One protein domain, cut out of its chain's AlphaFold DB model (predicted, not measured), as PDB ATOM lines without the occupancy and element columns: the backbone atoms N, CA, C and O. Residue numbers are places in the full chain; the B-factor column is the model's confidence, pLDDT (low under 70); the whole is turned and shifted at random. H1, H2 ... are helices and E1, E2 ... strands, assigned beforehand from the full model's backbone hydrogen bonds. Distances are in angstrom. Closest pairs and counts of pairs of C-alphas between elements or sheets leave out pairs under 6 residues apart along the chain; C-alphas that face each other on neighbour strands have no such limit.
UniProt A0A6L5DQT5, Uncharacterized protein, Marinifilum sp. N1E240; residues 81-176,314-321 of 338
ATOM      1  N   LYS A  81     -29.245 -41.254 -14.420       78.88
ATOM      2  CA  LYS A  81     -29.238 -39.783 -14.295       78.88
ATOM      3  C   LYS A  81     -29.825 -39.249 -12.985       78.88
ATOM      4  O   LYS A  81     -29.713 -38.065 -12.716       78.88
ATOM      5  N   MET A  82     -30.490 -40.098 -12.204       67.75
ATOM      6  CA  MET A  82     -31.316 -39.705 -11.048       67.75
ATOM      7  C   MET A  82     -30.641 -39.999  -9.698       67.75
ATOM      8  O   MET A  82     -31.315 -40.225  -8.689       67.75
ATOM      9  N   LEU A  83     -29.312 -40.110  -9.657       67.25
ATOM     10  CA  LEU A  83     -28.578 -40.002  -8.391       67.25
ATOM     11  C   LEU A  83     -28.643 -38.547  -7.932       67.25
ATOM     12  O   LEU A  83     -28.454 -37.656  -8.744       67.25
ATOM     13  N   GLY A  84     -28.959 -38.301  -6.664       54.22
ATOM     14  CA  GLY A  84     -28.952 -36.934  -6.131       54.22
ATOM     15  C   GLY A  84     -30.122 -36.038  -6.555       54.22
ATOM     16  O   GLY A  84     -30.132 -34.878  -6.173       54.22
ATOM     17  N   ASP A  85     -31.139 -36.540  -7.270       54.09
ATOM     18  CA  ASP A  85     -32.415 -35.818  -7.386       54.09
ATOM     19  C   ASP A  85     -33.122 -35.911  -6.025       54.09
ATOM     20  O   ASP A  85     -33.885 -36.849  -5.751       54.09
ATOM     21  N   VAL A  86     -32.767 -34.981  -5.131       52.78
ATOM     22  CA  VAL A  86     -33.368 -34.769  -3.809       52.78
ATOM     23  C   VAL A  86     -34.744 -34.156  -4.027       52.78
ATOM     24  O   VAL A  86     -35.024 -33.029  -3.644       52.78
ATOM     25  N   ASN A  87     -35.621 -34.880  -4.714       55.62
ATOM     26  CA  ASN A  87     -37.017 -34.512  -4.735       55.62
ATOM     27  C   ASN A  87     -37.555 -34.800  -3.322       55.62
ATOM     28  O   ASN A  87     -37.612 -35.983  -2.955       55.62
ATOM     29  N   PRO A  88     -37.896 -33.770  -2.524       53.03
ATOM     30  CA  PRO A  88     -38.234 -33.932  -1.111       53.03
ATOM     31  C   PRO A  88     -39.412 -34.893  -0.909       53.03
ATOM     32  O   PRO A  88     -39.402 -35.677   0.033       53.03
ATOM     33  N   ASP A  89     -40.337 -34.973  -1.873       54.16
ATOM     34  CA  ASP A  89     -41.487 -35.889  -1.849       54.16
ATOM     35  C   ASP A  89     -41.103 -37.379  -1.974       54.16
ATOM     36  O   ASP A  89     -41.925 -38.277  -1.770       54.16
ATOM     37  N   LYS A  90     -39.857 -37.676  -2.367       58.12
ATOM     38  CA  LYS A  90     -39.331 -39.041  -2.556       58.12
ATOM     39  C   LYS A  90     -38.278 -39.430  -1.523       58.12
ATOM     40  O   LYS A  90     -37.872 -40.598  -1.511       58.12
ATOM     41  N   VAL A  91     -37.824 -38.487  -0.700       64.38
ATOM     42  CA  VAL A  91     -36.919 -38.763   0.414       64.38
ATOM     43  C   VAL A  91     -37.762 -39.345   1.542       64.38
ATOM     44  O   VAL A  91     -38.747 -38.757   1.973       64.38
ATOM     45  N   LYS A  92     -37.412 -40.547   1.987       73.38
ATOM     46  CA  LYS A  92     -38.095 -41.231   3.085       73.38
ATOM     47  C   LYS A  92     -37.036 -41.600   4.103       73.38
ATOM     48  O   LYS A  92     -36.558 -42.742   4.114       73.38
ATOM     49  N   ILE A  93     -36.658 -40.589   4.877       77.12
ATOM     50  CA  ILE A  93     -35.694 -40.702   5.966       77.12
ATOM     51  C   ILE A  93     -36.197 -41.770   6.937       77.12
ATOM     52  O   ILE A  93     -37.388 -41.841   7.234       77.12
ATOM     53  N   LEU A  94     -35.297 -42.634   7.391       78.00
ATOM     54  CA  LEU A  94     -35.606 -43.584   8.452       78.00
ATOM     55  C   LEU A  94     -35.674 -42.820   9.781       78.00
ATOM     56  O   LEU A  94     -34.643 -42.500  10.366       78.00
ATOM     57  N   GLU A  95     -36.889 -42.491  10.222       72.88
ATOM     58  CA  GLU A  95     -37.159 -41.704  11.442       72.88
ATOM     59  C   GLU A  95     -36.759 -42.432  12.735       72.88
ATOM     60  O   GLU A  95     -36.586 -41.827  13.785       72.88
ATOM     61  N   ASN A  96     -36.588 -43.745  12.651       80.88
ATOM     62  CA  ASN A  96     -36.253 -44.649  13.741       80.88
ATOM     63  C   ASN A  96     -34.738 -44.812  13.982       80.88
ATOM     64  O   ASN A  96     -34.348 -45.654  14.787       80.88
ATOM     65  N   LEU A  97     -33.887 -44.037  13.300       83.06
ATOM     66  CA  LEU A  97     -32.434 -44.032  13.505       83.06
ATOM     67  C   LEU A  97     -31.975 -42.676  14.050       83.06
ATOM     68  O   LEU A  97     -32.413 -41.631  13.564       83.06
ATOM     69  N   SER A  98     -31.064 -42.693  15.027       88.38
ATOM     70  CA  SER A  98     -30.399 -41.471  15.489       88.38
ATOM     71  C   SER A  98     -29.513 -40.885  14.385       88.38
ATOM     72  O   SER A  98     -29.143 -41.561  13.424       88.38
ATOM     73  N   GLU A  99     -29.166 -39.606  14.509       87.38
ATOM     74  CA  GLU A  99     -28.269 -38.938  13.564       87.38
ATOM     75  C   GLU A  99     -26.906 -39.630  13.465       87.38
ATOM     76  O   GLU A  99     -26.462 -39.945  12.363       87.38
ATOM     77  N   GLU A 100     -26.319 -39.959  14.613       89.50
ATOM     78  CA  GLU A 100     -25.065 -40.706  14.722       89.50
ATOM     79  C   GLU A 100     -25.154 -42.071  14.026       89.50
ATOM     80  O   GLU A 100     -24.305 -42.415  13.211       89.50
ATOM     81  N   GLU A 101     -26.241 -42.815  14.238       88.88
ATOM     82  CA  GLU A 101     -26.440 -44.123  13.610       88.88
ATOM     83  C   GLU A 101     -26.604 -44.015  12.083       88.88
ATOM     84  O   GLU A 101     -26.125 -44.869  11.333       88.88
ATOM     85  N   ARG A 102     -27.260 -42.957  11.585       89.25
ATOM     86  CA  ARG A 102     -27.372 -42.703  10.138       89.25
ATOM     87  C   ARG A 102     -26.014 -42.369   9.523       89.25
ATOM     88  O   ARG A 102     -25.732 -42.865   8.431       89.25
ATOM     89  N   ASN A 103     -25.193 -41.583  10.218       91.81
ATOM     90  CA  ASN A 103     -23.837 -41.241   9.795       91.81
ATOM     91  C   ASN A 103     -22.941 -42.494   9.781       91.81
ATOM     92  O   ASN A 103     -22.409 -42.831   8.726       91.81
ATOM     93  N   ASN A 104     -22.911 -43.278  10.863       92.44
ATOM     94  CA  ASN A 104     -22.129 -44.521  10.952       92.44
ATOM     95  C   ASN A 104     -22.507 -45.530   9.853       92.44
ATOM     96  O   ASN A 104     -21.653 -46.136   9.203       92.44
ATOM     97  N   ARG A 105     -23.809 -45.699   9.581       92.31
ATOM     98  CA  ARG A 105     -24.271 -46.570   8.486       92.31
ATOM     99  C   ARG A 105     -23.890 -46.033   7.112       92.31
ATOM    100  O   ARG A 105     -23.619 -46.835   6.217       92.31
ATOM    101  N   ALA A 106     -23.918 -44.716   6.918       93.38
ATOM    102  CA  ALA A 106     -23.522 -44.103   5.656       93.38
ATOM    103  C   ALA A 106     -22.024 -44.305   5.411       93.38
ATOM    104  O   ALA A 106     -21.656 -44.776   4.337       93.38
ATOM    105  N   GLU A 107     -21.194 -44.056   6.421       94.81
ATOM    106  CA  GLU A 107     -19.754 -44.307   6.388       94.81
ATOM    107  C   GLU A 107     -19.446 -45.772   6.056       94.81
ATOM    108  O   GLU A 107     -18.726 -46.051   5.099       94.81
ATOM    109  N   HIS A 108     -20.084 -46.725   6.742       94.44
ATOM    110  CA  HIS A 108     -19.886 -48.151   6.470       94.44
ATOM    111  C   HIS A 108     -20.221 -48.535   5.015       94.44
ATOM    112  O   HIS A 108     -19.509 -49.319   4.378       94.44
ATOM    113  N   ILE A 109     -21.292 -47.963   4.446       94.38
ATOM    114  CA  ILE A 109     -21.630 -48.163   3.030       94.38
ATOM    115  C   ILE A 109     -20.541 -47.575   2.124       94.38
ATOM    116  O   ILE A 109     -20.187 -48.219   1.136       94.38
ATOM    117  N   LEU A 110     -20.025 -46.379   2.428       94.38
ATOM    118  CA  LEU A 110     -18.986 -45.715   1.635       94.38
ATOM    119  C   LEU A 110     -17.678 -46.509   1.639       94.38
ATOM    120  O   LEU A 110     -17.147 -46.778   0.562       94.38
ATOM    121  N   VAL A 111     -17.224 -46.984   2.799       94.81
ATOM    122  CA  VAL A 111     -16.042 -47.858   2.911       94.81
ATOM    123  C   VAL A 111     -16.232 -49.125   2.072       94.81
ATOM    124  O   VAL A 111     -15.393 -49.476   1.246       94.81
ATOM    125  N   THR A 112     -17.401 -49.762   2.168       94.25
ATOM    126  CA  THR A 112     -17.702 -50.964   1.368       94.25
ATOM    127  C   THR A 112     -17.762 -50.674  -0.142       94.25
ATOM    128  O   THR A 112     -17.519 -51.560  -0.969       94.25
ATOM    129  N   ILE A 113     -18.154 -49.457  -0.542       93.88
ATOM    130  CA  ILE A 113     -18.095 -49.021  -1.943       93.88
ATOM    131  C   ILE A 113     -16.634 -48.931  -2.377       93.88
ATOM    132  O   ILE A 113     -16.291 -49.520  -3.402       93.88
ATOM    133  N   GLU A 114     -15.798 -48.247  -1.602       92.94
ATOM    134  CA  GLU A 114     -14.378 -48.032  -1.878       92.94
ATOM    135  C   GLU A 114     -13.616 -49.346  -2.072       92.94
ATOM    136  O   GLU A 114     -13.006 -49.546  -3.121       92.94
ATOM    137  N   GLU A 115     -13.780 -50.301  -1.155       93.38
ATOM    138  CA  GLU A 115     -13.161 -51.634  -1.229       93.38
ATOM    139  C   GLU A 115     -13.504 -52.407  -2.514       93.38
ATOM    140  O   GLU A 115     -12.770 -53.296  -2.952       93.38
ATOM    141  N   LYS A 116     -14.659 -52.119  -3.125       92.56
ATOM    142  CA  LYS A 116     -15.100 -52.788  -4.356       92.56
ATOM    143  C   LYS A 116     -14.615 -52.099  -5.618       92.56
ATOM    144  O   LYS A 116     -14.699 -52.714  -6.692       92.56
ATOM    145  N   LEU A 117     -14.207 -50.839  -5.539       91.50
ATOM    146  CA  LEU A 117     -13.744 -50.080  -6.691       91.50
ATOM    147  C   LEU A 117     -12.334 -50.493  -7.086       91.50
ATOM    148  O   LEU A 117     -11.676 -51.297  -6.435       91.50
ATOM    149  N   THR A 118     -11.913 -50.034  -8.258       90.62
ATOM    150  CA  THR A 118     -10.568 -50.304  -8.751       90.62
ATOM    151  C   THR A 118      -9.704 -49.093  -8.456       90.62
ATOM    152  O   THR A 118     -10.006 -48.013  -8.960       90.62
ATOM    153  N   ALA A 119      -8.656 -49.287  -7.660       89.00
ATOM    154  CA  ALA A 119      -7.616 -48.289  -7.468       89.00
ATOM    155  C   ALA A 119      -6.775 -48.147  -8.746       89.00
ATOM    156  O   ALA A 119      -6.509 -49.135  -9.439       89.00
ATOM    157  N   PHE A 120      -6.384 -46.921  -9.063       84.69
ATOM    158  CA  PHE A 120      -5.440 -46.588 -10.119       84.69
ATOM    159  C   PHE A 120      -4.649 -45.347  -9.706       84.69
ATOM    160  O   PHE A 120      -5.123 -44.547  -8.907       84.69
ATOM    161  N   THR A 121      -3.450 -45.193 -10.247       84.19
ATOM    162  CA  THR A 121      -2.652 -43.980 -10.055       84.19
ATOM    163  C   THR A 121      -2.936 -43.038 -11.215       84.19
ATOM    164  O   THR A 121      -2.904 -43.478 -12.368       84.19
ATOM    165  N   ASP A 122      -3.272 -41.787 -10.918       81.56
ATOM    166  CA  ASP A 122      -3.447 -40.768 -11.951       81.56
ATOM    167  C   ASP A 122      -2.102 -40.285 -12.525       81.56
ATOM    168  O   ASP A 122      -1.026 -40.728 -12.112       81.56
ATOM    169  N   ASP A 123      -2.164 -39.394 -13.516       79.88
ATOM    170  CA  ASP A 123      -0.975 -38.865 -14.194       79.88
ATOM    171  C   ASP A 123      -0.089 -38.011 -13.260       79.88
ATOM    172  O   ASP A 123       1.101 -37.836 -13.534       79.88
ATOM    173  N   ASP A 124      -0.648 -37.525 -12.148       82.75
ATOM    174  CA  ASP A 124       0.026 -36.710 -11.136       82.75
ATOM    175  C   ASP A 124       0.592 -37.554  -9.971       82.75
ATOM    176  O   ASP A 124       1.279 -37.030  -9.090       82.75
ATOM    177  N   GLY A 125       0.365 -38.873  -9.981       80.75
ATOM    178  CA  GLY A 125       0.884 -39.810  -8.986       80.75
ATOM    179  C   GLY A 125      -0.030 -40.047  -7.780       80.75
ATOM    180  O   GLY A 125       0.394 -40.725  -6.841       80.75
ATOM    181  N   TYR A 126      -1.262 -39.531  -7.780       79.19
ATOM    182  CA  TYR A 126      -2.225 -39.739  -6.702       79.19
ATOM    183  C   TYR A 126      -2.985 -41.056  -6.870       79.19
ATOM    184  O   TYR A 126      -3.383 -41.442  -7.973       79.19
ATOM    185  N   GLU A 127      -3.206 -41.755  -5.756       81.00
ATOM    186  CA  GLU A 127      -4.078 -42.929  -5.728       81.00
ATOM    187  C   GLU A 127      -5.540 -42.494  -5.811       81.00
ATOM    188  O   GLU A 127      -6.067 -41.813  -4.934       81.00
ATOM    189  N   MET A 128      -6.200 -42.919  -6.881       84.44
ATOM    190  CA  MET A 128      -7.585 -42.607  -7.191       84.44
ATOM    191  C   MET A 128      -8.381 -43.901  -7.336       84.44
ATOM    192  O   MET A 128      -7.850 -44.968  -7.648       84.44
ATOM    193  N   ILE A 129      -9.697 -43.821  -7.156       87.12
ATOM    194  CA  ILE A 129     -10.596 -44.964  -7.339       87.12
ATOM    195  C   ILE A 129     -11.526 -44.749  -8.528       87.12
ATOM    196  O   ILE A 129     -11.969 -43.642  -8.828       87.12
ATOM    197  N   THR A 130     -11.840 -45.829  -9.238       91.62
ATOM    198  CA  THR A 130     -12.708 -45.764 -10.414       91.62
ATOM    199  C   THR A 130     -13.571 -47.006 -10.599       91.62
ATOM    200  O   THR A 130     -13.364 -48.071 -10.011       91.62
ATOM    201  N   ILE A 131     -14.566 -46.861 -11.471       89.31
ATOM    202  CA  ILE A 131     -15.422 -47.944 -11.942       89.31
ATOM    203  C   ILE A 131     -14.823 -48.513 -13.230       89.31
ATOM    204  O   ILE A 131     -14.668 -47.804 -14.229       89.31
ATOM    205  N   THR A 132     -14.577 -49.823 -13.232       88.25
ATOM    206  CA  THR A 132     -14.134 -50.607 -14.398       88.25
ATOM    207  C   THR A 132     -15.157 -51.672 -14.813       88.25
ATOM    208  O   THR A 132     -15.085 -52.233 -15.910       88.25
ATOM    209  N   LYS A 133     -16.144 -51.970 -13.954       88.69
ATOM    210  CA  LYS A 133     -17.134 -53.041 -14.155       88.69
ATOM    211  C   LYS A 133     -18.563 -52.571 -13.874       88.69
ATOM    212  O   LYS A 133     -18.825 -51.817 -12.942       88.69
ATOM    213  N   GLY A 134     -19.530 -53.136 -14.602       88.38
ATOM    214  CA  GLY A 134     -20.956 -52.851 -14.382       88.38
ATOM    215  C   GLY A 134     -21.471 -53.271 -13.001       88.38
ATOM    216  O   GLY A 134     -22.368 -52.637 -12.455       88.38
ATOM    217  N   SER A 135     -20.871 -54.293 -12.381       90.38
ATOM    218  CA  SER A 135     -21.179 -54.677 -10.998       90.38
ATOM    219  C   SER A 135     -20.807 -53.593  -9.984       90.38
ATOM    220  O   SER A 135     -21.588 -53.359  -9.066       90.38
ATOM    221  N   GLN A 136     -19.666 -52.919 -10.171       93.12
ATOM    222  CA  GLN A 136     -19.220 -51.809  -9.323       93.12
ATOM    223  C   GLN A 136     -20.163 -50.615  -9.473       93.12
ATOM    224  O   GLN A 136     -20.669 -50.119  -8.472       93.12
ATOM    225  N   ALA A 137     -20.492 -50.240 -10.718       91.62
ATOM    226  CA  ALA A 137     -21.463 -49.181 -10.995       91.62
ATOM    227  C   ALA A 137     -22.799 -49.447 -10.283       91.62
ATOM    228  O   ALA A 137     -23.293 -48.602  -9.546       91.62
ATOM    229  N   ARG A 138     -23.366 -50.652 -10.427       91.00
ATOM    230  CA  ARG A 138     -24.629 -51.003  -9.757       91.00
ATOM    231  C   ARG A 138     -24.519 -50.942  -8.236       91.00
ATOM    232  O   ARG A 138     -25.435 -50.439  -7.592       91.00
ATOM    233  N   PHE A 139     -23.433 -51.459  -7.665       91.94
ATOM    234  CA  PHE A 139     -23.235 -51.448  -6.217       91.94
ATOM    235  C   PHE A 139     -23.173 -50.018  -5.675       91.94
ATOM    236  O   PHE A 139     -23.957 -49.670  -4.795       91.94
ATOM    237  N   MET A 140     -22.329 -49.180  -6.278       92.12
ATOM    238  CA  MET A 140     -22.208 -47.765  -5.934       92.12
ATOM    239  C   MET A 140     -23.540 -47.029  -6.110       92.12
ATOM    240  O   MET A 140     -23.973 -46.329  -5.200       92.12
ATOM    241  N   ARG A 141     -24.255 -47.251  -7.224       91.38
ATOM    242  CA  ARG A 141     -25.583 -46.662  -7.459       91.38
ATOM    243  C   ARG A 141     -26.533 -46.958  -6.314       91.38
ATOM    244  O   ARG A 141     -27.226 -46.048  -5.871       91.38
ATOM    245  N   HIS A 142     -26.627 -48.219  -5.896       90.56
ATOM    246  CA  HIS A 142     -27.545 -48.625  -4.840       90.56
ATOM    247  C   HIS A 142     -27.136 -48.052  -3.480       90.56
ATOM    248  O   HIS A 142     -28.008 -47.528  -2.790       90.56
ATOM    249  N   GLY A 143     -25.842 -48.069  -3.145       91.88
ATOM    250  CA  GLY A 143     -25.327 -47.488  -1.903       91.88
ATOM    251  C   GLY A 143     -25.577 -45.988  -1.808       91.88
ATOM    252  O   GLY A 143     -26.247 -45.545  -0.881       91.88
ATOM    253  N   LEU A 144     -25.178 -45.220  -2.824       92.00
ATOM    254  CA  LEU A 144     -25.421 -43.774  -2.873       92.00
ATOM    255  C   LEU A 144     -26.920 -43.436  -2.878       92.00
ATOM    256  O   LEU A 144     -27.349 -42.480  -2.241       92.00
ATOM    257  N   ASN A 145     -27.758 -44.232  -3.557       89.88
ATOM    258  CA  ASN A 145     -29.216 -44.050  -3.514       89.88
ATOM    259  C   ASN A 145     -29.780 -44.266  -2.108       89.88
ATOM    260  O   ASN A 145     -30.688 -43.551  -1.699       89.88
ATOM    261  N   TYR A 146     -29.280 -45.281  -1.401       90.25
ATOM    262  CA  TYR A 146     -29.711 -45.589  -0.046       90.25
ATOM    263  C   TYR A 146     -29.293 -44.474   0.913       90.25
ATOM    264  O   TYR A 146     -30.147 -43.940   1.616       90.25
ATOM    265  N   ILE A 147     -28.025 -44.053   0.859       91.31
ATOM    266  CA  ILE A 147     -27.512 -42.934   1.655       91.31
ATOM    267  C   ILE A 147     -28.370 -41.686   1.415       91.31
ATOM    268  O   ILE A 147     -28.977 -41.177   2.352       91.31
ATOM    269  N   ASN A 148     -28.543 -41.270   0.158       88.38
ATOM    270  CA  ASN A 148     -29.222 -40.013  -0.172       88.38
ATOM    271  C   ASN A 148     -30.735 -40.013   0.086       88.38
ATOM    272  O   ASN A 148     -31.317 -38.943   0.229       88.38
ATOM    273  N   LYS A 149     -31.400 -41.177   0.110       86.06
ATOM    274  CA  LYS A 149     -32.865 -41.247   0.291       86.06
ATOM    275  C   LYS A 149     -33.321 -41.707   1.665       86.06
ATOM    276  O   LYS A 149     -34.485 -41.471   1.995       86.06
ATOM    277  N   ARG A 150     -32.476 -42.444   2.390       86.44
ATOM    278  CA  ARG A 150     -32.841 -43.141   3.632       86.44
ATOM    279  C   ARG A 150     -32.048 -42.658   4.833       86.44
ATOM    280  O   ARG A 150     -32.638 -42.519   5.901       86.44
ATOM    281  N   LEU A 151     -30.747 -42.428   4.660       87.94
ATOM    282  CA  LEU A 151     -29.861 -42.029   5.755       87.94
ATOM    283  C   LEU A 151     -29.751 -40.509   5.862       87.94
ATOM    284  O   LEU A 151     -29.889 -39.990   6.960       87.94
ATOM    285  N   CYS A 152     -29.579 -39.815   4.733       87.50
ATOM    286  CA  CYS A 152     -29.414 -38.360   4.656       87.50
ATOM    287  C   CYS A 152     -28.430 -37.848   5.728       87.50
ATOM    288  O   CYS A 152     -28.858 -37.145   6.646       87.50
ATOM    289  N   PRO A 153     -27.147 -38.260   5.653       87.56
ATOM    290  CA  PRO A 153     -26.161 -37.931   6.673       87.56
ATOM    291  C   PRO A 153     -25.960 -36.419   6.765       87.56
ATOM    292  O   PRO A 153     -26.084 -35.699   5.772       87.56
ATOM    293  N   THR A 154     -25.653 -35.950   7.965       89.69
ATOM    294  CA  THR A 154     -25.437 -34.533   8.298       89.69
ATOM    295  C   THR A 154     -23.964 -34.196   8.491       89.69
ATOM    296  O   THR A 154     -23.607 -33.022   8.435       89.69
ATOM    297  N   ASP A 155     -23.118 -35.210   8.695       91.88
ATOM    298  CA  ASP A 155     -21.674 -35.044   8.832       91.88
ATOM    299  C   ASP A 155     -21.066 -34.500   7.520       91.88
ATOM    300  O   ASP A 155     -21.214 -35.149   6.472       91.88
ATOM    301  N   PRO A 156     -20.372 -33.343   7.554       93.50
ATOM    302  CA  PRO A 156     -19.742 -32.750   6.377       93.50
ATOM    303  C   PRO A 156     -18.757 -33.678   5.655       93.50
ATOM    304  O   PRO A 156     -18.735 -33.689   4.427       93.50
ATOM    305  N   ILE A 157     -17.986 -34.488   6.389       94.38
ATOM    306  CA  ILE A 157     -16.972 -35.384   5.807       94.38
ATOM    307  C   ILE A 157     -17.659 -36.487   4.994       94.38
ATOM    308  O   ILE A 157     -17.261 -36.815   3.874       94.38
ATOM    309  N   ILE A 158     -18.748 -37.038   5.535       92.81
ATOM    310  CA  ILE A 158     -19.541 -38.069   4.858       92.81
ATOM    311  C   ILE A 158     -20.226 -37.482   3.620       92.81
ATOM    312  O   ILE A 158     -20.268 -38.134   2.576       92.81
ATOM    313  N   GLN A 159     -20.756 -36.260   3.712       92.56
ATOM    314  CA  GLN A 159     -21.389 -35.582   2.577       92.56
ATOM    315  C   GLN A 159     -20.403 -35.329   1.432       92.56
ATOM    316  O   GLN A 159     -20.729 -35.638   0.284       92.56
ATOM    317  N   GLU A 160     -19.196 -34.850   1.738       92.25
ATOM    318  CA  GLU A 160     -18.135 -34.642   0.749       92.25
ATOM    319  C   GLU A 160     -17.774 -35.956   0.042       92.25
ATOM    320  O   GLU A 160     -17.746 -36.031  -1.190       92.25
ATOM    321  N   ARG A 161     -17.623 -37.046   0.803       92.00
ATOM    322  CA  ARG A 161     -17.326 -38.370   0.238       92.00
ATOM    323  C   ARG A 161     -18.463 -38.917  -0.633       92.00
ATOM    324  O   ARG A 161     -18.223 -39.551  -1.664       92.00
ATOM    325  N   VAL A 162     -19.718 -38.668  -0.254       92.75
ATOM    326  CA  VAL A 162     -20.898 -39.004  -1.072       92.75
ATOM    327  C   VAL A 162     -20.893 -38.232  -2.389       92.75
ATOM    328  O   VAL A 162     -21.224 -38.806  -3.434       92.75
ATOM    329  N   GLU A 163     -20.542 -36.947  -2.359       91.00
ATOM    330  CA  GLU A 163     -20.451 -36.104  -3.549       91.00
ATOM    331  C   GLU A 163     -19.344 -36.590  -4.490       91.00
ATOM    332  O   GLU A 163     -19.595 -36.795  -5.681       91.00
ATOM    333  N   GLU A 164     -18.160 -36.893  -3.957       89.88
ATOM    334  CA  GLU A 164     -17.045 -37.453  -4.722       89.88
ATOM    335  C   GLU A 164     -17.454 -38.742  -5.453       89.88
ATOM    336  O   GLU A 164     -17.316 -38.852  -6.676       89.88
ATOM    337  N   PHE A 165     -18.052 -39.704  -4.745       92.12
ATOM    338  CA  PHE A 165     -18.510 -40.954  -5.361       92.12
ATOM    339  C   PHE A 165     -19.654 -40.742  -6.349       92.12
ATOM    340  O   PHE A 165     -19.762 -41.472  -7.337       92.12
ATOM    341  N   THR A 166     -20.499 -39.739  -6.123       91.94
ATOM    342  CA  THR A 166     -21.539 -39.349  -7.077       91.94
ATOM    343  C   THR A 166     -20.916 -38.822  -8.372       91.94
ATOM    344  O   THR A 166     -21.334 -39.228  -9.461       91.94
ATOM    345  N   ASN A 167     -19.864 -38.008  -8.276       90.69
ATOM    346  CA  ASN A 167     -19.124 -37.490  -9.425       90.69
ATOM    347  C   ASN A 167     -18.402 -38.609 -10.190       90.69
ATOM    348  O   ASN A 167     -18.557 -38.716 -11.411       90.69
ATOM    349  N   VAL A 168     -17.706 -39.509  -9.482       90.62
ATOM    350  CA  VAL A 168     -17.087 -40.708 -10.077       90.62
ATOM    351  C   VAL A 168     -18.144 -41.560 -10.779       90.62
ATOM    352  O   VAL A 168     -17.957 -41.981 -11.923       90.62
ATOM    353  N   TYR A 169     -19.295 -41.787 -10.144       91.75
ATOM    354  CA  TYR A 169     -20.384 -42.527 -10.766       91.75
ATOM    355  C   TYR A 169     -20.843 -41.867 -12.070       91.75
ATOM    356  O   TYR A 169     -20.965 -42.547 -13.095       91.75
ATOM    357  N   PHE A 170     -21.112 -40.562 -12.057       90.44
ATOM    358  CA  PHE A 170     -21.627 -39.859 -13.227       90.44
ATOM    359  C   PHE A 170     -20.639 -39.819 -14.387       90.44
ATOM    360  O   PHE A 170     -21.053 -40.070 -15.523       90.44
ATOM    361  N   ASP A 171     -19.350 -39.581 -14.134       89.19
ATOM    362  CA  ASP A 171     -18.336 -39.623 -15.193       89.19
ATOM    363  C   ASP A 171     -18.256 -41.022 -15.818       89.19
ATOM    364  O   ASP A 171     -18.350 -41.187 -17.039       89.19
ATOM    365  N   ARG A 172     -18.150 -42.060 -14.981       88.44
ATOM    366  CA  ARG A 172     -17.897 -43.424 -15.459       88.44
ATOM    367  C   ARG A 172     -19.121 -44.074 -16.092       88.44
ATOM    368  O   ARG A 172     -18.980 -44.873 -17.021       88.44
ATOM    369  N   THR A 173     -20.328 -43.746 -15.629       90.06
ATOM    370  CA  THR A 173     -21.580 -44.277 -16.196       90.06
ATOM    371  C   THR A 173     -22.116 -43.465 -17.370       90.06
ATOM    372  O   THR A 173     -23.037 -43.926 -18.045       90.06
ATOM    373  N   LYS A 174     -21.513 -42.311 -17.691       89.06
ATOM    374  CA  LYS A 174     -21.863 -41.536 -18.883       89.06
ATOM    375  C   LYS A 174     -21.799 -42.423 -20.123       89.06
ATOM    376  O   LYS A 174     -20.760 -42.992 -20.460       89.06
ATOM    377  N   ARG A 175     -22.938 -42.545 -20.812       87.31
ATOM    378  CA  ARG A 175     -23.060 -43.405 -21.992       87.31
ATOM    379  C   ARG A 175     -22.889 -42.632 -23.289       87.31
ATOM    380  O   ARG A 175     -23.596 -41.649 -23.528       87.31
ATOM    381  N   GLN A 176     -22.034 -43.139 -24.165       85.62
ATOM    382  CA  GLN A 176     -21.819 -42.629 -25.518       85.62
ATOM    383  C   GLN A 176     -22.369 -43.621 -26.541       85.62
ATOM    384  O   GLN A 176     -22.348 -44.830 -26.315       85.62
ATOM    385  N   SER A 314     -32.174 -53.070 -12.070       80.19
ATOM    386  CA  SER A 314     -33.452 -53.764 -11.917       80.19
ATOM    387  C   SER A 314     -34.481 -52.847 -11.248       80.19
ATOM    388  O   SER A 314     -34.193 -52.318 -10.170       80.19
ATOM    389  N   PRO A 315     -35.695 -52.697 -11.810       76.56
ATOM    390  CA  PRO A 315     -36.778 -51.982 -11.139       76.56
ATOM    391  C   PRO A 315     -37.281 -52.707  -9.880       76.56
ATOM    392  O   PRO A 315     -37.952 -52.098  -9.055       76.56
ATOM    393  N   LEU A 316     -36.943 -53.990  -9.708       80.88
ATOM    394  CA  LEU A 316     -37.403 -54.826  -8.592       80.88
ATOM    395  C   LEU A 316     -36.497 -54.752  -7.351       80.88
ATOM    396  O   LEU A 316     -36.845 -55.284  -6.297       80.88
ATOM    397  N   ASN A 317     -35.320 -54.133  -7.470       79.19
ATOM    398  CA  ASN A 317     -34.366 -54.010  -6.371       79.19
ATOM    399  C   ASN A 317     -34.579 -52.678  -5.652       79.19
ATOM    400  O   ASN A 317     -33.988 -51.661  -6.025       79.19
ATOM    401  N   THR A 318     -35.426 -52.688  -4.623       82.06
ATOM    402  CA  THR A 318     -35.617 -51.510  -3.771       82.06
ATOM    403  C   THR A 318     -34.363 -51.250  -2.920       82.06
ATOM    404  O   THR A 318     -33.604 -52.191  -2.653       82.06
ATOM    405  N   PRO A 319     -34.110 -49.996  -2.495       82.50
ATOM    406  CA  PRO A 319     -32.965 -49.676  -1.641       82.50
ATOM    407  C   PRO A 319     -32.928 -50.512  -0.352       82.50
ATOM    408  O   PRO A 319     -31.861 -50.954   0.056       82.50
ATOM    409  N   GLU A 320     -34.090 -50.802   0.236       83.69
ATOM    410  CA  GLU A 320     -34.225 -51.562   1.489       83.69
ATOM    411  C   GLU A 320     -33.845 -53.025   1.272       83.69
ATOM    412  O   GLU A 320     -33.024 -53.575   2.000       83.69
ATOM    413  N   LYS A 321     -34.369 -53.644   0.205       86.25
ATOM    414  CA  LYS A 321     -34.034 -55.029  -0.143       86.25
ATOM    415  C   LYS A 321     -32.541 -55.183  -0.426       86.25
ATOM    416  O   LYS A 321     -31.946 -56.198  -0.061       86.25
TER     417      LYS A 321
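This is residues 81 to 176 and 314 to 321 of the 338 residues of an uncharacterized protein of Marinifilum sp. N1E240 (UniProt A0A6L5DQT5). Three helices of 18 residues each make an up-and-down bundle, H1 and H2 side by side and H3 slanting across both, with the small strand hairpin E1 and E2 at one end of its long axis. The 104 printed residues have, in order, H1, E1, E2, H2 and H3, mostly helix; the sheet, E1 - E2, is antiparallel. The whole is compact, with a radius of gyration of the C-alphas of 14.1 A and spans of 44 by 30 by 21 A.

H1, residues 99 to 116, and H2, residues 134 to 151, touch at a shallow tilt of 6 degrees, opposite ways; their closest C-alphas, Arg 102 and Leu 151, are 5.1 A apart. H3, residues 156 to 173, touches H1 with residues 158 to 162 alone, closest at C-alphas Ile 158 and Glu 107, 6.4 A; they run the same way at 36 degrees, only just steep. H2 and H3 form a helical hairpin, touching closest at C-alphas Ala 137 and Tyr 169, 6.7 A, again at 36 degrees, only just steep. E1, residues 118 to 121, and E2, residues 127 to 130, are a hairpin with N 120 to O 128 at 2.8 A, within hydrogen-bond range. E1 is apart from H2 and H3. Every O i to N i+4 pair is within range in H2 and H3, and 13 of 14 in H1.

H1 begins at C-alpha 99 (-28.269, -38.938, 13.564) and is 26.2 A long; H2 is 24.5 A and H3 25.4 A, ending at C-alpha 173 (-21.580, -44.277, -16.196). E1 and E2 are each 10.2 A long.

The C-alphas farthest apart, Asn 96 and Asp 123, are 45.4 A apart. Residues 177 to 313 are not printed; C-alphas 176 and 314 are 21.1 A apart across the cut. The links between named elements are tight. Residues 81 to 98 hold no named element, and residues 82 to 91 have pLDDT under 70.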